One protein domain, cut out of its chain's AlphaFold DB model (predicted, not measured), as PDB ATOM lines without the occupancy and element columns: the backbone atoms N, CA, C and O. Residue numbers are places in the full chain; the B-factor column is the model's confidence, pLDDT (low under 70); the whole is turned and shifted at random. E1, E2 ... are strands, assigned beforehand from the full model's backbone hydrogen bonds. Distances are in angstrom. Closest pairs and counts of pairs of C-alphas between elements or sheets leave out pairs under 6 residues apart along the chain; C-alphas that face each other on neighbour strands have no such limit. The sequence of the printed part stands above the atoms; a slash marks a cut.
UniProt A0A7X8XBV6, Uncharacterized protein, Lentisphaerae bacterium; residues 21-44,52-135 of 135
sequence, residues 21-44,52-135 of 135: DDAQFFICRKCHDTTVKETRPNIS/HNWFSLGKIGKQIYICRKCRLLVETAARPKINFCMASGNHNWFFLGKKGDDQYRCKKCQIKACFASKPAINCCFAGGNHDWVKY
ATOM      1  N   ASP A  21     136.349 118.326 133.814       72.25
ATOM      2  CA  ASP A  21     136.232 118.014 132.376       72.25
ATOM      3  C   ASP A  21     135.042 117.098 132.004       72.25
ATOM      4  O   ASP A  21     134.702 116.933 130.828       72.25
ATOM      5  N   ASP A  22     134.368 116.521 133.001       86.06
ATOM      6  CA  ASP A  22     133.226 115.621 132.834       86.06
ATOM      7  C   ASP A  22     131.858 116.265 133.072       86.06
ATOM      8  O   ASP A  22     130.829 115.601 132.900       86.06
ATOM      9  N   ALA A  23     131.806 117.555 133.413       93.62
ATOM     10  CA  ALA A  23     130.538 118.239 133.620       93.62
ATOM     11  C   ALA A  23     129.647 118.244 132.377       93.62
ATOM     12  O   ALA A  23     130.086 118.389 131.235       93.62
ATOM     13  N   GLN A  24     128.349 118.080 132.610       95.44
ATOM     14  CA  GLN A  24     127.338 117.966 131.573       95.44
ATOM     15  C   GLN A  24     126.280 119.045 131.736       95.44
ATOM     16  O   GLN A  24     125.910 119.422 132.850       95.44
ATOM     17  N   PHE A  25     125.765 119.513 130.605       95.31
ATOM     18  CA  PHE A  25     124.612 120.397 130.562       95.31
ATOM     19  C   PHE A  25     123.336 119.555 130.653       95.31
ATOM     20  O   PHE A  25     123.059 118.737 129.774       95.31
ATOM     21  N   PHE A  26     122.539 119.764 131.695       95.38
ATOM     22  CA  PHE A  26     121.267 119.090 131.924       95.38
ATOM     23  C   PHE A  26     120.087 120.025 131.681       95.38
ATOM     24  O   PHE A  26     120.145 121.211 131.995       95.38
ATOM     25  N   ILE A  27     118.992 119.455 131.185       94.62
ATOM     26  CA  ILE A  27     117.680 120.093 131.080       94.62
ATOM     27  C   ILE A  27     116.613 119.206 131.724       94.62
ATOM     28  O   ILE A  27     116.622 117.985 131.550       94.62
ATOM     29  N   CYS A  28     115.683 119.791 132.474       94.69
ATOM     30  CA  CYS A  28     114.525 119.069 132.981       94.69
ATOM     31  C   CYS A  28     113.430 119.026 131.913       94.69
ATOM     32  O   CYS A  28     112.929 120.062 131.486       94.69
ATOM     33  N   ARG A  29     112.972 117.829 131.541       91.88
ATOM     34  CA  ARG A  29     111.859 117.649 130.591       91.88
ATOM     35  C   ARG A  29     110.546 118.287 131.063       91.88
ATOM     36  O   ARG A  29     109.702 118.598 130.236       91.88
ATOM     37  N   LYS A  30     110.337 118.390 132.377       92.19
ATOM     38  CA  LYS A  30     109.056 118.824 132.955       92.19
ATOM     39  C   LYS A  30     108.972 120.342 133.078       92.19
ATOM     40  O   LYS A  30     108.065 120.942 132.522       92.19
ATOM     41  N   CYS A  31     109.929 120.928 133.794       93.12
ATOM     42  CA  CYS A  31     109.938 122.356 134.111       93.12
ATOM     43  C   CYS A  31     110.869 123.183 133.227       93.12
ATOM     44  O   CYS A  31     110.895 124.397 133.370       93.12
ATOM     45  N   HIS A  32     111.627 122.548 132.328       92.06
ATOM     46  CA  HIS A  32     112.564 123.210 131.417       92.06
ATOM     47  C   HIS A  32     113.757 123.911 132.082       92.06
ATOM     48  O   HIS A  32     114.548 124.546 131.385       92.06
ATOM     49  N   ASP A  33     113.943 123.729 133.391       92.75
ATOM     50  CA  ASP A  33     115.142 124.186 134.088       92.75
ATOM     51  C   ASP A  33     116.400 123.600 133.458       92.75
ATOM     52  O   ASP A  33     116.419 122.445 133.021       92.75
ATOM     53  N   THR A  34     117.472 124.384 133.464       93.06
ATOM     54  CA  THR A  34     118.783 123.976 132.961       93.06
ATOM     55  C   THR A  34     119.843 124.112 134.038       93.06
ATOM     56  O   THR A  34     119.817 125.060 134.818       93.06
ATOM     57  N   THR A  35     120.808 123.200 134.065       93.38
ATOM     58  CA  THR A  35     121.929 123.262 135.008       93.38
ATOM     59  C   THR A  35     123.169 122.578 134.441       93.38
ATOM     60  O   THR A  35     123.080 121.818 133.480       93.38
ATOM     61  N   VAL A  36     124.326 122.836 135.042       92.94
ATOM     62  CA  VAL A  36     125.591 122.167 134.729       92.94
ATOM     63  C   VAL A  36     126.061 121.426 135.971       92.94
ATOM     64  O   VAL A  36     126.134 122.023 137.045       92.94
ATOM     65  N   LYS A  37     126.340 120.127 135.834       92.56
ATOM     66  CA  LYS A  37     126.812 119.260 136.924       92.56
ATOM     67  C   LYS A  37     127.704 118.141 136.388       92.56
ATOM     68  O   LYS A  37     127.505 117.678 135.270       92.56
ATOM     69  N   GLU A  38     128.651 117.684 137.200       91.62
ATOM     70  CA  GLU A  38     129.484 116.498 136.921       91.62
ATOM     71  C   GLU A  38     128.670 115.203 136.962       91.62
ATOM     72  O   GLU A  38     128.860 114.297 136.155       91.62
ATOM     73  N   THR A  39     127.689 115.149 137.860       89.81
ATOM     74  CA  THR A  39     126.777 114.020 138.023       89.81
ATOM     75  C   THR A  39     125.328 114.455 137.824       89.81
ATOM     76  O   THR A  39     125.017 115.636 137.652       89.81
ATOM     77  N   ARG A  40     124.406 113.487 137.791       90.31
ATOM     78  CA  ARG A  40     122.978 113.766 137.605       90.31
ATOM     79  C   ARG A  40     122.476 114.729 138.702       90.31
ATOM     80  O   ARG A  40     122.713 114.452 139.877       90.31
ATOM     81  N   PRO A  41     121.752 115.815 138.361       93.75
ATOM     82  CA  PRO A  41     121.279 116.763 139.365       93.75
ATOM     83  C   PRO A  41     120.234 116.152 140.308       93.75
ATOM     84  O   PRO A  41     119.570 115.165 139.971       93.75
ATOM     85  N   ASN A  42     120.057 116.783 141.473       93.81
ATOM     86  CA  ASN A  42     119.030 116.411 142.445       93.81
ATOM     87  C   ASN A  42     117.639 116.388 141.789       93.81
ATOM     88  O   ASN A  42     117.302 117.264 140.994       93.81
ATOM     89  N   ILE A  43     116.848 115.359 142.098       96.31
ATOM     90  CA  ILE A  43     115.550 115.147 141.454       96.31
ATOM     91  C   ILE A  43     114.377 115.765 142.214       96.31
ATOM     92  O   ILE A  43     113.274 115.750 141.690       96.31
ATOM     93  N   SER A  44     114.558 116.273 143.424       95.19
ATOM     94  CA  SER A  44     113.461 116.736 144.272       95.19
ATOM     95  C   SER A  44     112.974 118.131 143.871       95.19
ATOM     96  O   SER A  44     113.734 118.925 143.326       95.19
ATOM     97  N   HIS A  52     112.000 116.057 139.322       96.69
ATOM     98  CA  HIS A  52     112.612 116.444 138.060       96.69
ATOM     99  C   HIS A  52     112.894 115.216 137.197       96.69
ATOM    100  O   HIS A  52     113.235 114.132 137.675       96.69
ATOM    101  N   ASN A  53     112.825 115.427 135.886       95.19
ATOM    102  CA  ASN A  53     113.248 114.455 134.891       95.19
ATOM    103  C   ASN A  53     114.391 115.049 134.067       95.19
ATOM    104  O   ASN A  53     114.158 115.669 133.029       95.19
ATOM    105  N   TRP A  54     115.609 114.912 134.591       95.94
ATOM    106  CA  TRP A  54     116.821 115.448 133.978       95.94
ATOM    107  C   TRP A  54     117.265 114.630 132.768       95.94
ATOM    108  O   TRP A  54     117.397 113.407 132.837       95.94
ATOM    109  N   PHE A  55     117.585 115.338 131.692       94.88
ATOM    110  CA  PHE A  55     118.212 114.815 130.493       94.88
ATOM    111  C   PHE A  55     119.510 115.576 130.222       94.88
ATOM    112  O   PHE A  55     119.528 116.804 130.255       94.88
ATOM    113  N   SER A  56     120.599 114.855 129.961       95.81
ATOM    114  CA  SER A  56     121.875 115.468 129.579       95.81
ATOM    115  C   SER A  56     121.887 115.782 128.085       95.81
ATOM    116  O   SER A  56     121.657 114.891 127.264       95.81
ATOM    117  N   LEU A  57     122.208 117.027 127.732       96.25
ATOM    118  CA  LEU A  57     122.443 117.466 126.357       96.25
ATOM    119  C   LEU A  57     123.879 117.187 125.887       96.25
ATOM    120  O   LEU A  57     124.126 117.185 124.683       96.25
ATOM    121  N   GLY A  58     124.806 116.895 126.802       95.81
ATOM    122  CA  GLY A  58     126.202 116.569 126.504       95.81
ATOM    123  C   GLY A  58     127.184 117.220 127.475       95.81
ATOM    124  O   GLY A  58     126.790 118.030 128.316       95.81
ATOM    125  N   LYS A  59     128.467 116.864 127.344       96.00
ATOM    126  CA  LYS A  59     129.551 117.501 128.105       96.00
ATOM    127  C   LYS A  59     129.625 118.992 127.778       96.00
ATOM    128  O   LYS A  59     129.454 119.374 126.613       96.00
ATOM    129  N   ILE A  60     129.882 119.819 128.787       94.44
ATOM    130  CA  ILE A  60     130.122 121.246 128.582       94.44
ATOM    131  C   ILE A  60     131.380 121.443 127.736       94.44
ATOM    132  O   ILE A  60     132.311 120.644 127.775       94.44
ATOM    133  N   GLY A  61     131.415 122.500 126.935       93.50
ATOM    134  CA  GLY A  61     132.599 122.849 126.154       93.50
ATOM    135  C   GLY A  61     132.451 124.173 125.425       93.50
ATOM    136  O   GLY A  61     131.434 124.851 125.519       93.50
ATOM    137  N   LYS A  62     133.484 124.560 124.680       94.62
ATOM    138  CA  LYS A  62     133.555 125.900 124.087       94.62
ATOM    139  C   LYS A  62     132.659 126.090 122.858       94.62
ATOM    140  O   LYS A  62     132.685 127.174 122.292       94.62
ATOM    141  N   GLN A  63     131.920 125.089 122.382       97.00
ATOM    142  CA  GLN A  63     131.075 125.248 121.195       97.00
ATOM    143  C   GLN A  63     129.699 125.780 121.589       97.00
ATOM    144  O   GLN A  63     128.986 125.160 122.373       97.00
ATOM    145  N   ILE A  64     129.319 126.920 121.018       96.94
ATOM    146  CA  ILE A  64     128.036 127.565 121.274       96.94
ATOM    147  C   ILE A  64     127.041 127.090 120.218       96.94
ATOM    148  O   ILE A  64     127.214 127.341 119.020       96.94
ATOM    149  N   TYR A  65     125.983 126.420 120.668       96.94
ATOM    150  CA  TYR A  65     124.881 125.970 119.825       96.94
ATOM    151  C   TYR A  65     123.576 126.619 120.235       96.94
ATOM    152  O   TYR A  65     123.339 126.907 121.407       96.94
ATOM    153  N   ILE A  66     122.689 126.771 119.261       94.81
ATOM    154  CA  ILE A  66     121.343 127.256 119.489       94.81
ATOM    155  C   ILE A  66     120.305 126.362 118.825       94.81
ATOM    156  O   ILE A  66     120.469 125.934 117.681       94.81
ATOM    157  N   CYS A  67     119.227 126.048 119.537       94.44
ATOM    158  CA  CYS A  67     118.119 125.307 118.949       94.44
ATOM    159  C   CYS A  67     117.194 126.262 118.194       94.44
ATOM    160  O   CYS A  67     116.613 127.166 118.794       94.44
ATOM    161  N   ARG A  68     116.953 126.015 116.903       91.50
ATOM    162  CA  ARG A  68     116.032 126.835 116.094       91.50
ATOM    163  C   ARG A  68     114.595 126.835 116.622       91.50
ATOM    164  O   ARG A  68     113.880 127.814 116.450       91.50
ATOM    165  N   LYS A  69     114.171 125.730 117.239       91.81
ATOM    166  CA  LYS A  69     112.784 125.519 117.676       91.81
ATOM    167  C   LYS A  69     112.506 126.168 119.029       91.81
ATOM    168  O   LYS A  69     111.621 127.003 119.136       91.81
ATOM    169  N   CYS A  70     113.277 125.794 120.051       92.00
ATOM    170  CA  CYS A  70     113.056 126.252 121.425       92.00
ATOM    171  C   CYS A  70     113.974 127.395 121.867       92.00
ATOM    172  O   CYS A  70     113.889 127.820 123.012       92.00
ATOM    173  N   ARG A  71     114.859 127.880 120.985       91.81
ATOM    174  CA  ARG A  71     115.772 129.012 121.225       91.81
ATOM    175  C   ARG A  71     116.771 128.821 122.369       91.81
ATOM    176  O   ARG A  71     117.470 129.763 122.722       91.81
ATOM    177  N   LEU A  72     116.876 127.603 122.902       92.56
ATOM    178  CA  LEU A  72     117.860 127.254 123.917       92.56
ATOM    179  C   LEU A  72     119.271 127.441 123.359       92.56
ATOM    180  O   LEU A  72     119.598 126.859 122.322       92.56
ATOM    181  N   LEU A  73     120.070 128.238 124.061       93.44
ATOM    182  CA  LEU A  73     121.489 128.450 123.816       93.44
ATOM    183  C   LEU A  73     122.283 127.577 124.793       93.44
ATOM    184  O   LEU A  73     121.991 127.591 125.988       93.44
ATOM    185  N   VAL A  74     123.259 126.818 124.300       94.81
ATOM    186  CA  VAL A  74     124.095 125.934 125.127       94.81
ATOM    187  C   VAL A  74     125.561 126.017 124.729       94.81
ATOM    188  O   VAL A  74     125.883 126.254 123.564       94.81
ATOM    189  N   GLU A  75     126.433 125.768 125.701       95.06
ATOM    190  CA  GLU A  75     127.882 125.655 125.528       95.06
ATOM    191  C   GLU A  75     128.301 124.198 125.771       95.06
ATOM    192  O   GLU A  75     128.302 123.720 126.907       95.06
ATOM    193  N   THR A  76     128.621 123.459 124.708       95.88
ATOM    194  CA  THR A  76     128.944 122.024 124.773       95.88
ATOM    195  C   THR A  76     130.260 121.695 124.070       95.88
ATOM    196  O   THR A  76     130.774 122.463 123.258       95.88
ATOM    197  N   ALA A  77     130.860 120.551 124.398       95.62
ATOM    198  CA  ALA A  77     132.117 120.105 123.784       95.62
ATOM    199  C   ALA A  77     131.930 119.639 122.337       95.62
ATOM    200  O   ALA A  77     132.853 119.732 121.534       95.62
ATOM    201  N   ALA A  78     130.726 119.181 122.004       96.38
ATOM    202  CA  ALA A  78     130.311 118.719 120.686       96.38
ATOM    203  C   ALA A  78     128.843 119.087 120.440       96.38
ATOM    204  O   ALA A  78     128.182 119.647 121.318       96.38
ATOM    205  N   ARG A  79     128.320 118.754 119.254       97.69
ATOM    206  CA  ARG A  79     126.902 118.946 118.923       97.69
ATOM    207  C   ARG A  79     126.017 118.303 120.010       97.69
ATOM    208  O   ARG A  79     126.208 117.118 120.288       97.69
ATOM    209  N   PRO A  80     125.059 119.034 120.612       97.81
ATOM    210  CA  PRO A  80     124.271 118.492 121.711       97.81
ATOM    211  C   PRO A  80     123.328 117.377 121.250       97.81
ATOM    212  O   PRO A  80     122.919 117.321 120.083       97.81
ATOM    213  N   LYS A  81     122.923 116.518 122.190       97.81
ATOM    214  CA  LYS A  81     121.892 115.501 121.952       97.81
ATOM    215  C   LYS A  81     120.596 116.161 121.484       97.81
ATOM    216  O   LYS A  81     120.261 117.279 121.881       97.81
ATOM    217  N   ILE A  82     119.876 115.476 120.602       97.38
ATOM    218  CA  ILE A  82     118.728 116.064 119.906       97.38
ATOM    219  C   ILE A  82     117.405 115.862 120.644       97.38
ATOM    220  O   ILE A  82     116.435 116.524 120.316       97.38
ATOM    221  N   ASN A  83     117.312 114.958 121.608       94.31
ATOM    222  CA  ASN A  83     116.031 114.601 122.214       94.31
ATOM    223  C   ASN A  83     115.524 115.698 123.163       94.31
ATOM    224  O   ASN A  83     116.315 116.420 123.761       94.31
ATOM    225  N   PHE A  84     114.200 115.750 123.345       90.19
ATOM    226  CA  PHE A  84     113.514 116.581 124.345       90.19
ATOM    227  C   PHE A  84     113.585 118.092 124.111       90.19
ATOM    228  O   PHE A  84     113.832 118.880 125.023       90.19
ATOM    229  N   CYS A  85     113.262 118.514 122.889       92.44
ATOM    230  CA  CYS A  85     113.067 119.928 122.621       92.44
ATOM    231  C   CYS A  85     111.800 120.453 123.305       92.44
ATOM    232  O   CYS A  85     110.705 119.956 123.054       92.44
ATOM    233  N   MET A  86     111.957 121.530 124.078       90.62
ATOM    234  CA  MET A  86     110.872 122.203 124.812       90.62
ATOM    235  C   MET A  86     109.728 122.708 123.920       90.62
ATOM    236  O   MET A  86     108.627 122.929 124.403       90.62
ATOM    237  N   ALA A  87     109.985 122.917 122.625       90.38
ATOM    238  CA  ALA A  87     108.944 123.301 121.676       90.38
ATOM    239  C   ALA A  87     108.142 122.080 121.189       90.38
ATOM    240  O   ALA A  87     106.921 122.128 121.149       90.38
ATOM    241  N   SER A  88     108.834 121.009 120.781       89.62
ATOM    242  CA  SER A  88     108.272 119.696 120.414       89.62
ATOM    243  C   SER A  88     109.374 118.765 119.896       89.62
ATOM    244  O   SER A  88     110.334 119.233 119.280       89.62
ATOM    245  N   GLY A  89     109.223 117.444 120.045       93.12
ATOM    246  CA  GLY A  89     110.078 116.435 119.399       93.12
ATOM    247  C   GLY A  89     111.585 116.639 119.620       93.12
ATOM    248  O   GLY A  89     112.037 116.854 120.746       93.12
ATOM    249  N   ASN A  90     112.359 116.584 118.531       96.38
ATOM    250  CA  ASN A  90     113.811 116.769 118.562       96.38
ATOM    251  C   ASN A  90     114.229 118.239 118.383       96.38
ATOM    252  O   ASN A  90     113.578 119.018 117.678       96.38
ATOM    253  N   HIS A  91     115.347 118.600 119.008       96.44
ATOM    254  CA  HIS A  91     116.082 119.836 118.821       96.44
ATOM    255  C   HIS A  91     116.651 119.911 117.408       96.44
ATOM    256  O   HIS A  91     117.070 118.916 116.819       96.44
ATOM    257  N   ASN A  92     116.725 121.138 116.902       95.75
ATOM    258  CA  ASN A  92     117.409 121.455 115.661       95.75
ATOM    259  C   ASN A  92     118.551 122.427 115.969       95.75
ATOM    260  O   ASN A  92     118.326 123.637 116.053       95.75
ATOM    261  N   TRP A  93     119.738 121.874 116.226       96.88
ATOM    262  CA  TRP A  93     120.914 122.626 116.662       96.88
ATOM    263  C   TRP A  93     121.643 123.295 115.498       96.88
ATOM    264  O   TRP A  93     122.027 122.636 114.526       96.88
ATOM    265  N   PHE A  94     121.925 124.581 115.669       96.31
ATOM    266  CA  PHE A  94     122.787 125.381 114.813       96.31
ATOM    267  C   PHE A  94     124.007 125.832 115.596       96.31
ATOM    268  O   PHE A  94     123.888 126.292 116.728       96.31
ATOM    269  N   PHE A  95     125.180 125.670 114.998       97.19
ATOM    270  CA  PHE A  95     126.431 126.136 115.576       97.19
ATOM    271  C   PHE A  95     126.576 127.637 115.333       97.19
ATOM    272  O   PHE A  95     126.475 128.081 114.189       97.19
ATOM    273  N   LEU A  96     126.806 128.407 116.396       96.06
ATOM    274  CA  LEU A  96     127.022 129.852 116.309       96.06
ATOM    275  C   LEU A  96     128.501 130.227 116.334       96.06
ATOM    276  O   LEU A  96     128.869 131.252 115.773       96.06
ATOM    277  N   GLY A  97     129.358 129.428 116.961       96.62
ATOM    278  CA  GLY A  97     130.780 129.733 117.069       96.62
ATOM    279  C   GLY A  97     131.398 129.161 118.333       96.62
ATOM    280  O   GLY A  97     130.750 128.444 119.097       96.62
ATOM    281  N   LYS A  98     132.673 129.476 118.555       96.94
ATOM    282  CA  LYS A  98     133.375 129.101 119.784       96.94
ATOM    283  C   LYS A  98     133.293 130.233 120.801       96.94
ATOM    284  O   LYS A  98     133.425 131.394 120.422       96.94
ATOM    285  N   LYS A  99     133.127 129.882 122.073       94.75
ATOM    286  CA  LYS A  99     133.245 130.785 123.214       94.75
ATOM    287  C   LYS A  99     134.621 131.446 123.223       94.75
ATOM    288  O   LYS A  99     135.630 130.777 122.997       94.75
ATOM    289  N   GLY A 100     134.628 132.735 123.511       94.69
ATOM    290  CA  GLY A 100     135.810 133.559 123.747       94.69
ATOM    291  C   GLY A 100     135.397 134.780 124.556       94.69
ATOM    292  O   GLY A 100     134.386 134.714 125.256       94.69
ATOM    293  N   ASP A 101     136.137 135.875 124.428       94.94
ATOM    294  CA  ASP A 101     135.988 137.028 125.324       94.94
ATOM    295  C   ASP A 101     135.249 138.211 124.684       94.94
ATOM    296  O   ASP A 101     134.736 139.082 125.386       94.94
ATOM    297  N   ASP A 102     135.119 138.223 123.357       95.81
ATOM    298  CA  ASP A 102     134.440 139.301 122.646       95.81
ATOM    299  C   ASP A 102     132.926 139.193 122.810       95.81
ATOM    300  O   ASP A 102     132.316 138.197 122.409       95.81
ATOM    301  N   GLN A 103     132.292 140.240 123.329       96.94
ATOM    302  CA  GLN A 103     130.843 140.272 123.474       96.94
ATOM    303  C   GLN A 103     130.184 140.625 122.142       96.94
ATOM    304  O   GLN A 103     130.456 141.664 121.541       96.94
ATOM    305  N   TYR A 104     129.273 139.768 121.686       96.12
ATOM    306  CA  TYR A 104     128.458 140.024 120.505       96.12
ATOM    307  C   TYR A 104     126.983 140.058 120.866       96.12
ATOM    308  O   TYR A 104     126.485 139.244 121.647       96.12
ATOM    309  N   ARG A 105     126.255 140.982 120.236       96.12
ATOM    310  CA  ARG A 105     124.795 141.077 120.293       96.12
ATOM    311  C   ARG A 105     124.224 141.120 118.890       96.12
ATOM    312  O   ARG A 105     124.661 141.917 118.062       96.12
ATOM    313  N   CYS A 106     123.202 140.316 118.623       95.12
ATOM    314  CA  CYS A 106     122.452 140.449 117.380       95.12
ATOM    315  C   CYS A 106     121.449 141.603 117.503       95.12
ATOM    316  O   CYS A 106     120.567 141.553 118.358       95.12
ATOM    317  N   LYS A 107     121.514 142.610 116.624       96.12
ATOM    318  CA  LYS A 107     120.566 143.745 116.612       96.12
ATOM    319  C   LYS A 107     119.120 143.329 116.329       96.12
ATOM    320  O   LYS A 107     118.195 144.015 116.742       96.12
ATOM    321  N   LYS A 108     118.919 142.204 115.639       94.81
ATOM    322  CA  LYS A 108     117.586 141.733 115.241       94.81
ATOM    323  C   LYS A 108     116.905 140.917 116.336       94.81
ATOM    324  O   LYS A 108     115.806 141.246 116.755       94.81
ATOM    325  N   CYS A 109     117.556 139.853 116.811       91.50
ATOM    326  CA  CYS A 109     116.964 138.926 117.784       91.50
ATOM    327  C   CYS A 109     117.471 139.096 119.221       91.50
ATOM    328  O   CYS A 109     117.068 138.326 120.087       91.50
ATOM    329  N   GLN A 110     118.358 140.063 119.477       93.38
ATOM    330  CA  GLN A 110     118.849 140.436 120.809       93.38
ATOM    331  C   GLN A 110     119.594 139.337 121.587       93.38
ATOM    332  O   GLN A 110     119.900 139.530 122.762       93.38
ATOM    333  N   ILE A 111     119.950 138.216 120.945       90.75
ATOM    334  CA  ILE A 111     120.852 137.212 121.531       90.75
ATOM    335  C   ILE A 111     122.187 137.877 121.849       90.75
ATOM    336  O   ILE A 111     122.718 138.615 121.015       90.75
ATOM    337  N   LYS A 112     122.719 137.569 123.032       93.12
ATOM    338  CA  LYS A 112     124.023 138.014 123.520       93.12
ATOM    339  C   LYS A 112     124.836 136.796 123.944       93.12
ATOM    340  O   LYS A 112     124.299 135.932 124.630       93.12
ATOM    341  N   ALA A 113     126.096 136.733 123.534       92.12
ATOM    342  CA  ALA A 113     127.062 135.745 124.006       92.12
ATOM    343  C   ALA A 113     128.489 136.221 123.707       92.12
ATOM    344  O   ALA A 113     128.688 137.104 122.866       92.12
ATOM    345  N   CYS A 114     129.466 135.635 124.398       95.12
ATOM    346  CA  CYS A 114     130.877 135.916 124.163       95.12
ATOM    347  C   CYS A 114     131.466 134.896 123.184       95.12
ATOM    348  O   CYS A 114     131.281 133.688 123.356       95.12
ATOM    349  N   PHE A 115     132.181 135.364 122.165       95.44
ATOM    350  CA  PHE A 115     132.739 134.522 121.110       95.44
ATOM    351  C   PHE A 115     134.227 134.793 120.901       95.44
ATOM    352  O   PHE A 115     134.724 135.877 121.171       95.44
ATOM    353  N   ALA A 116     134.949 133.796 120.398       96.38
ATOM    354  CA  ALA A 116     136.360 133.935 120.036       96.38
ATOM    355  C   ALA A 116     136.559 134.666 118.698       96.38
ATOM    356  O   ALA A 116     137.659 135.101 118.375       96.38
ATOM    357  N   SER A 117     135.505 134.758 117.889       95.44
ATOM    358  CA  SER A 117     135.489 135.437 116.597       95.44
ATOM    359  C   SER A 117     134.049 135.775 116.207       95.44
ATOM    360  O   SER A 117     133.103 135.428 116.920       95.44
ATOM    361  N   LYS A 118     133.865 136.463 115.073       96.00
ATOM    362  CA  LYS A 118     132.534 136.834 114.579       96.00
ATOM    363  C   LYS A 118     131.624 135.590 114.474       96.00
ATOM    364  O   LYS A 118     132.006 134.639 113.789       96.00
ATOM    365  N   PRO A 119     130.427 135.589 115.092       96.25
ATOM    366  CA  PRO A 119     129.566 134.408 115.105       96.25
ATOM    367  C   PRO A 119     128.937 134.124 113.741       96.25
ATOM    368  O   PRO A 119     128.804 135.009 112.889       96.25
ATOM    369  N   ALA A 120     128.468 132.890 113.566       96.06
ATOM    370  CA  ALA A 120     127.705 132.475 112.402       96.06
ATOM    371  C   ALA A 120     126.463 133.358 112.224       96.06
ATOM    372  O   ALA A 120     125.770 133.721 113.178       96.06
ATOM    373  N   ILE A 121     126.176 133.705 110.971       95.00
ATOM    374  CA  ILE A 121     125.089 134.626 110.640       95.00
ATOM    375  C   ILE A 121     123.752 133.914 110.430       95.00
ATOM    376  O   ILE A 121     122.723 134.568 110.403       95.00
ATOM    377  N   ASN A 122     123.716 132.595 110.281       91.94
ATOM    378  CA  ASN A 122     122.485 131.892 109.915       91.94
ATOM    379  C   ASN A 122     121.550 131.702 111.120       91.94
ATOM    380  O   ASN A 122     121.996 131.657 112.260       91.94
ATOM    381  N   CYS A 123     120.260 131.480 110.846       88.19
ATOM    382  CA  CYS A 123     119.237 131.127 111.842       88.19
ATOM    383  C   CYS A 123     118.866 132.223 112.847       88.19
ATOM    384  O   CYS A 123     118.590 131.944 114.016       88.19
ATOM    385  N   CYS A 124     118.716 133.457 112.362       90.69
ATOM    386  CA  CYS A 124     118.127 134.511 113.173       90.69
ATOM    387  C   CYS A 124     116.641 134.243 113.446       90.69
ATOM    388  O   CYS A 124     115.853 134.003 112.531       90.69
ATOM    389  N   PHE A 125     116.230 134.353 114.711       87.12
ATOM    390  CA  PHE A 125     114.827 134.172 115.107       87.12
ATOM    391  C   PHE A 125     113.895 135.279 114.630       87.12
ATOM    392  O   PHE A 125     112.694 135.060 114.542       87.12
ATOM    393  N   ALA A 126     114.453 136.442 114.304       89.38
ATOM    394  CA  ALA A 126     113.733 137.514 113.631       89.38
ATOM    395  C   ALA A 126     113.635 137.285 112.105       89.38
ATOM    396  O   ALA A 126     113.218 138.181 111.381       89.38
ATOM    397  N   GLY A 127     114.057 136.115 111.605       88.06
ATOM    398  CA  GLY A 127     114.085 135.762 110.186       88.06
ATOM    399  C   GLY A 127     115.423 136.074 109.505       88.06
ATOM    400  O   GLY A 127     116.106 137.045 109.843       88.06
ATOM    401  N   GLY A 128     115.804 135.245 108.528       91.50
ATOM    402  CA  GLY A 128     117.034 135.396 107.744       91.50
ATOM    403  C   GLY A 128     118.317 135.311 108.581       91.50
ATOM    404  O   GLY A 128     118.443 134.461 109.469       91.50
ATOM    405  N   ASN A 129     119.259 136.215 108.295       95.38
ATOM    406  CA  ASN A 129     120.575 136.248 108.933       95.38
ATOM    407  C   ASN A 129     120.624 137.177 110.158       95.38
ATOM    408  O   ASN A 129     119.887 138.165 110.247       95.38
ATOM    409  N   HIS A 130     121.496 136.846 111.107       94.50
ATOM    410  CA  HIS A 130     121.878 137.654 112.248       94.50
ATOM    411  C   HIS A 130     122.686 138.863 111.792       94.50
ATOM    412  O   HIS A 130     123.572 138.765 110.946       94.50
ATOM    413  N   ASP A 131     122.405 139.989 112.435       96.75
ATOM    414  CA  ASP A 131     123.161 141.227 112.304       96.75
ATOM    415  C   ASP A 131     123.925 141.472 113.614       96.75
ATOM    416  O   ASP A 131     123.369 141.997 114.583       96.75
ATOM    417  N   TRP A 132     125.147 140.937 113.685       96.94
ATOM    418  CA  TRP A 132     125.985 140.941 114.886       96.94
ATOM    419  C   TRP A 132     126.739 142.258 115.046       96.94
ATOM    420  O   TRP A 132     127.415 142.711 114.127       96.94
ATOM    421  N   VAL A 133     126.691 142.808 116.255       97.44
ATOM    422  CA  VAL A 133     127.516 143.935 116.693       97.44
ATOM    423  C   VAL A 133     128.380 143.466 117.850       97.44
ATOM    424  O   VAL A 133     127.854 142.906 118.815       97.44
ATOM    425  N   LYS A 134     129.689 143.689 117.729       96.69
ATOM    426  CA  LYS A 134     130.635 143.580 118.838       96.69
ATOM    427  C   LYS A 134     130.508 144.838 119.700       96.69
ATOM    428  O   LYS A 134     130.403 145.924 119.130       96.69
ATOM    429  N   TYR A 135     130.458 144.694 121.018       90.38
ATOM    430  CA  TYR A 135     130.311 145.814 121.952       90.38
ATOM    431  C   TYR A 135     131.102 145.586 123.236       90.38
ATOM    432  O   TYR A 135     131.533 144.433 123.459       90.38
TER     433      TYR A 135
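Overview. This is residues 21 to 44 and 52 to 135 of the 135 residues of an uncharacterized protein of Lentisphaerae bacterium (UniProt A0A7X8XBV6). Three small antiparallel groups of strands stand in a row along the longest axis: E1, E2 and the first part of E3 at one end, the rest of E3 with E4 and E5 in the middle, and a separate three-stranded sheet of E7, E6 and E8 at the other end. The long strand E3 bends by 133 degrees at residue 62 and ties the first two groups into one branched, strongly twisted sheet. The printed part has 108 residues, with no named helix and eight named strands, E1 to E8 in order along the chain; the class is all strand, but under half of the residues, 45 of 108, are in named elements. It is compact, with a radius of gyration of the C-alphas of 14.2 A and spans of 41 by 30 by 20 A.

Arrangement. In the branched sheet, E3, residues 54 to 67, has three neighbours in a staggered pairing. E1, residues 24 to 28, and E4, residues 73 to 76, lie on one side of it, beside residues 54 to 59 and 59 to 66. E5, residues 93 to 98, lies on the other side, beside residues 62 to 67. These three pairs are antiparallel; within hydrogen-bond range are N 55 and O 27 at 2.8 A, N 65 and O 74 at 2.9 A, and N 64 and O 97 at 2.8 A. E2, residues 34 to 37, forms a hairpin with E1, antiparallel at 144 degrees, with N 26 and O 35 2.8 A apart. E3 and E4 form a hairpin too. In the other sheet the inner strand is E6, residues 102 to 106. Its hairpin partner E7, residues 112 to 115, is antiparallel at 141 degrees, with N 115 and O 102 2.8 A apart. E8, residues 132 to 134, is antiparallel to E6 at 147 degrees, with N 105 and O 133 2.9 A apart. Between the sheets, the closest C-alphas of E5 and E7, those of Lys 98 and Phe 115, are 5.6 A apart. E3 and E7 are near each other, while E1 and E8, for instance, are apart.

Along the chain. E3 is the longest strand, 18.0 A from C-alpha 54 at (116.821, 115.448, 133.978) to C-alpha 67. E5 measures 14.4 A, E6 13.1 A, E1 12.9 A and E2 10.1 A. E4 measures 9.9 A, E7 9.7 A and E8 6.6 A. E1 begins at C-alpha 24 (127.338, 117.966, 131.573), and E8 ends at C-alpha 134 (130.635, 143.580, 118.838).

Size, cuts and confidence. The two C-alphas farthest apart, those of Ser 44 and Asp 131, are 41.4 A apart. Residues 45 to 51 are not printed, and C-alphas 44 and 52 are 6.3 A apart across that cut. The links E4 to E5, residues 77 to 92, and E7 to E8, residues 116 to 131, are long. The mean pLDDT of the printed part is 94.0, and no printed residue is under 70.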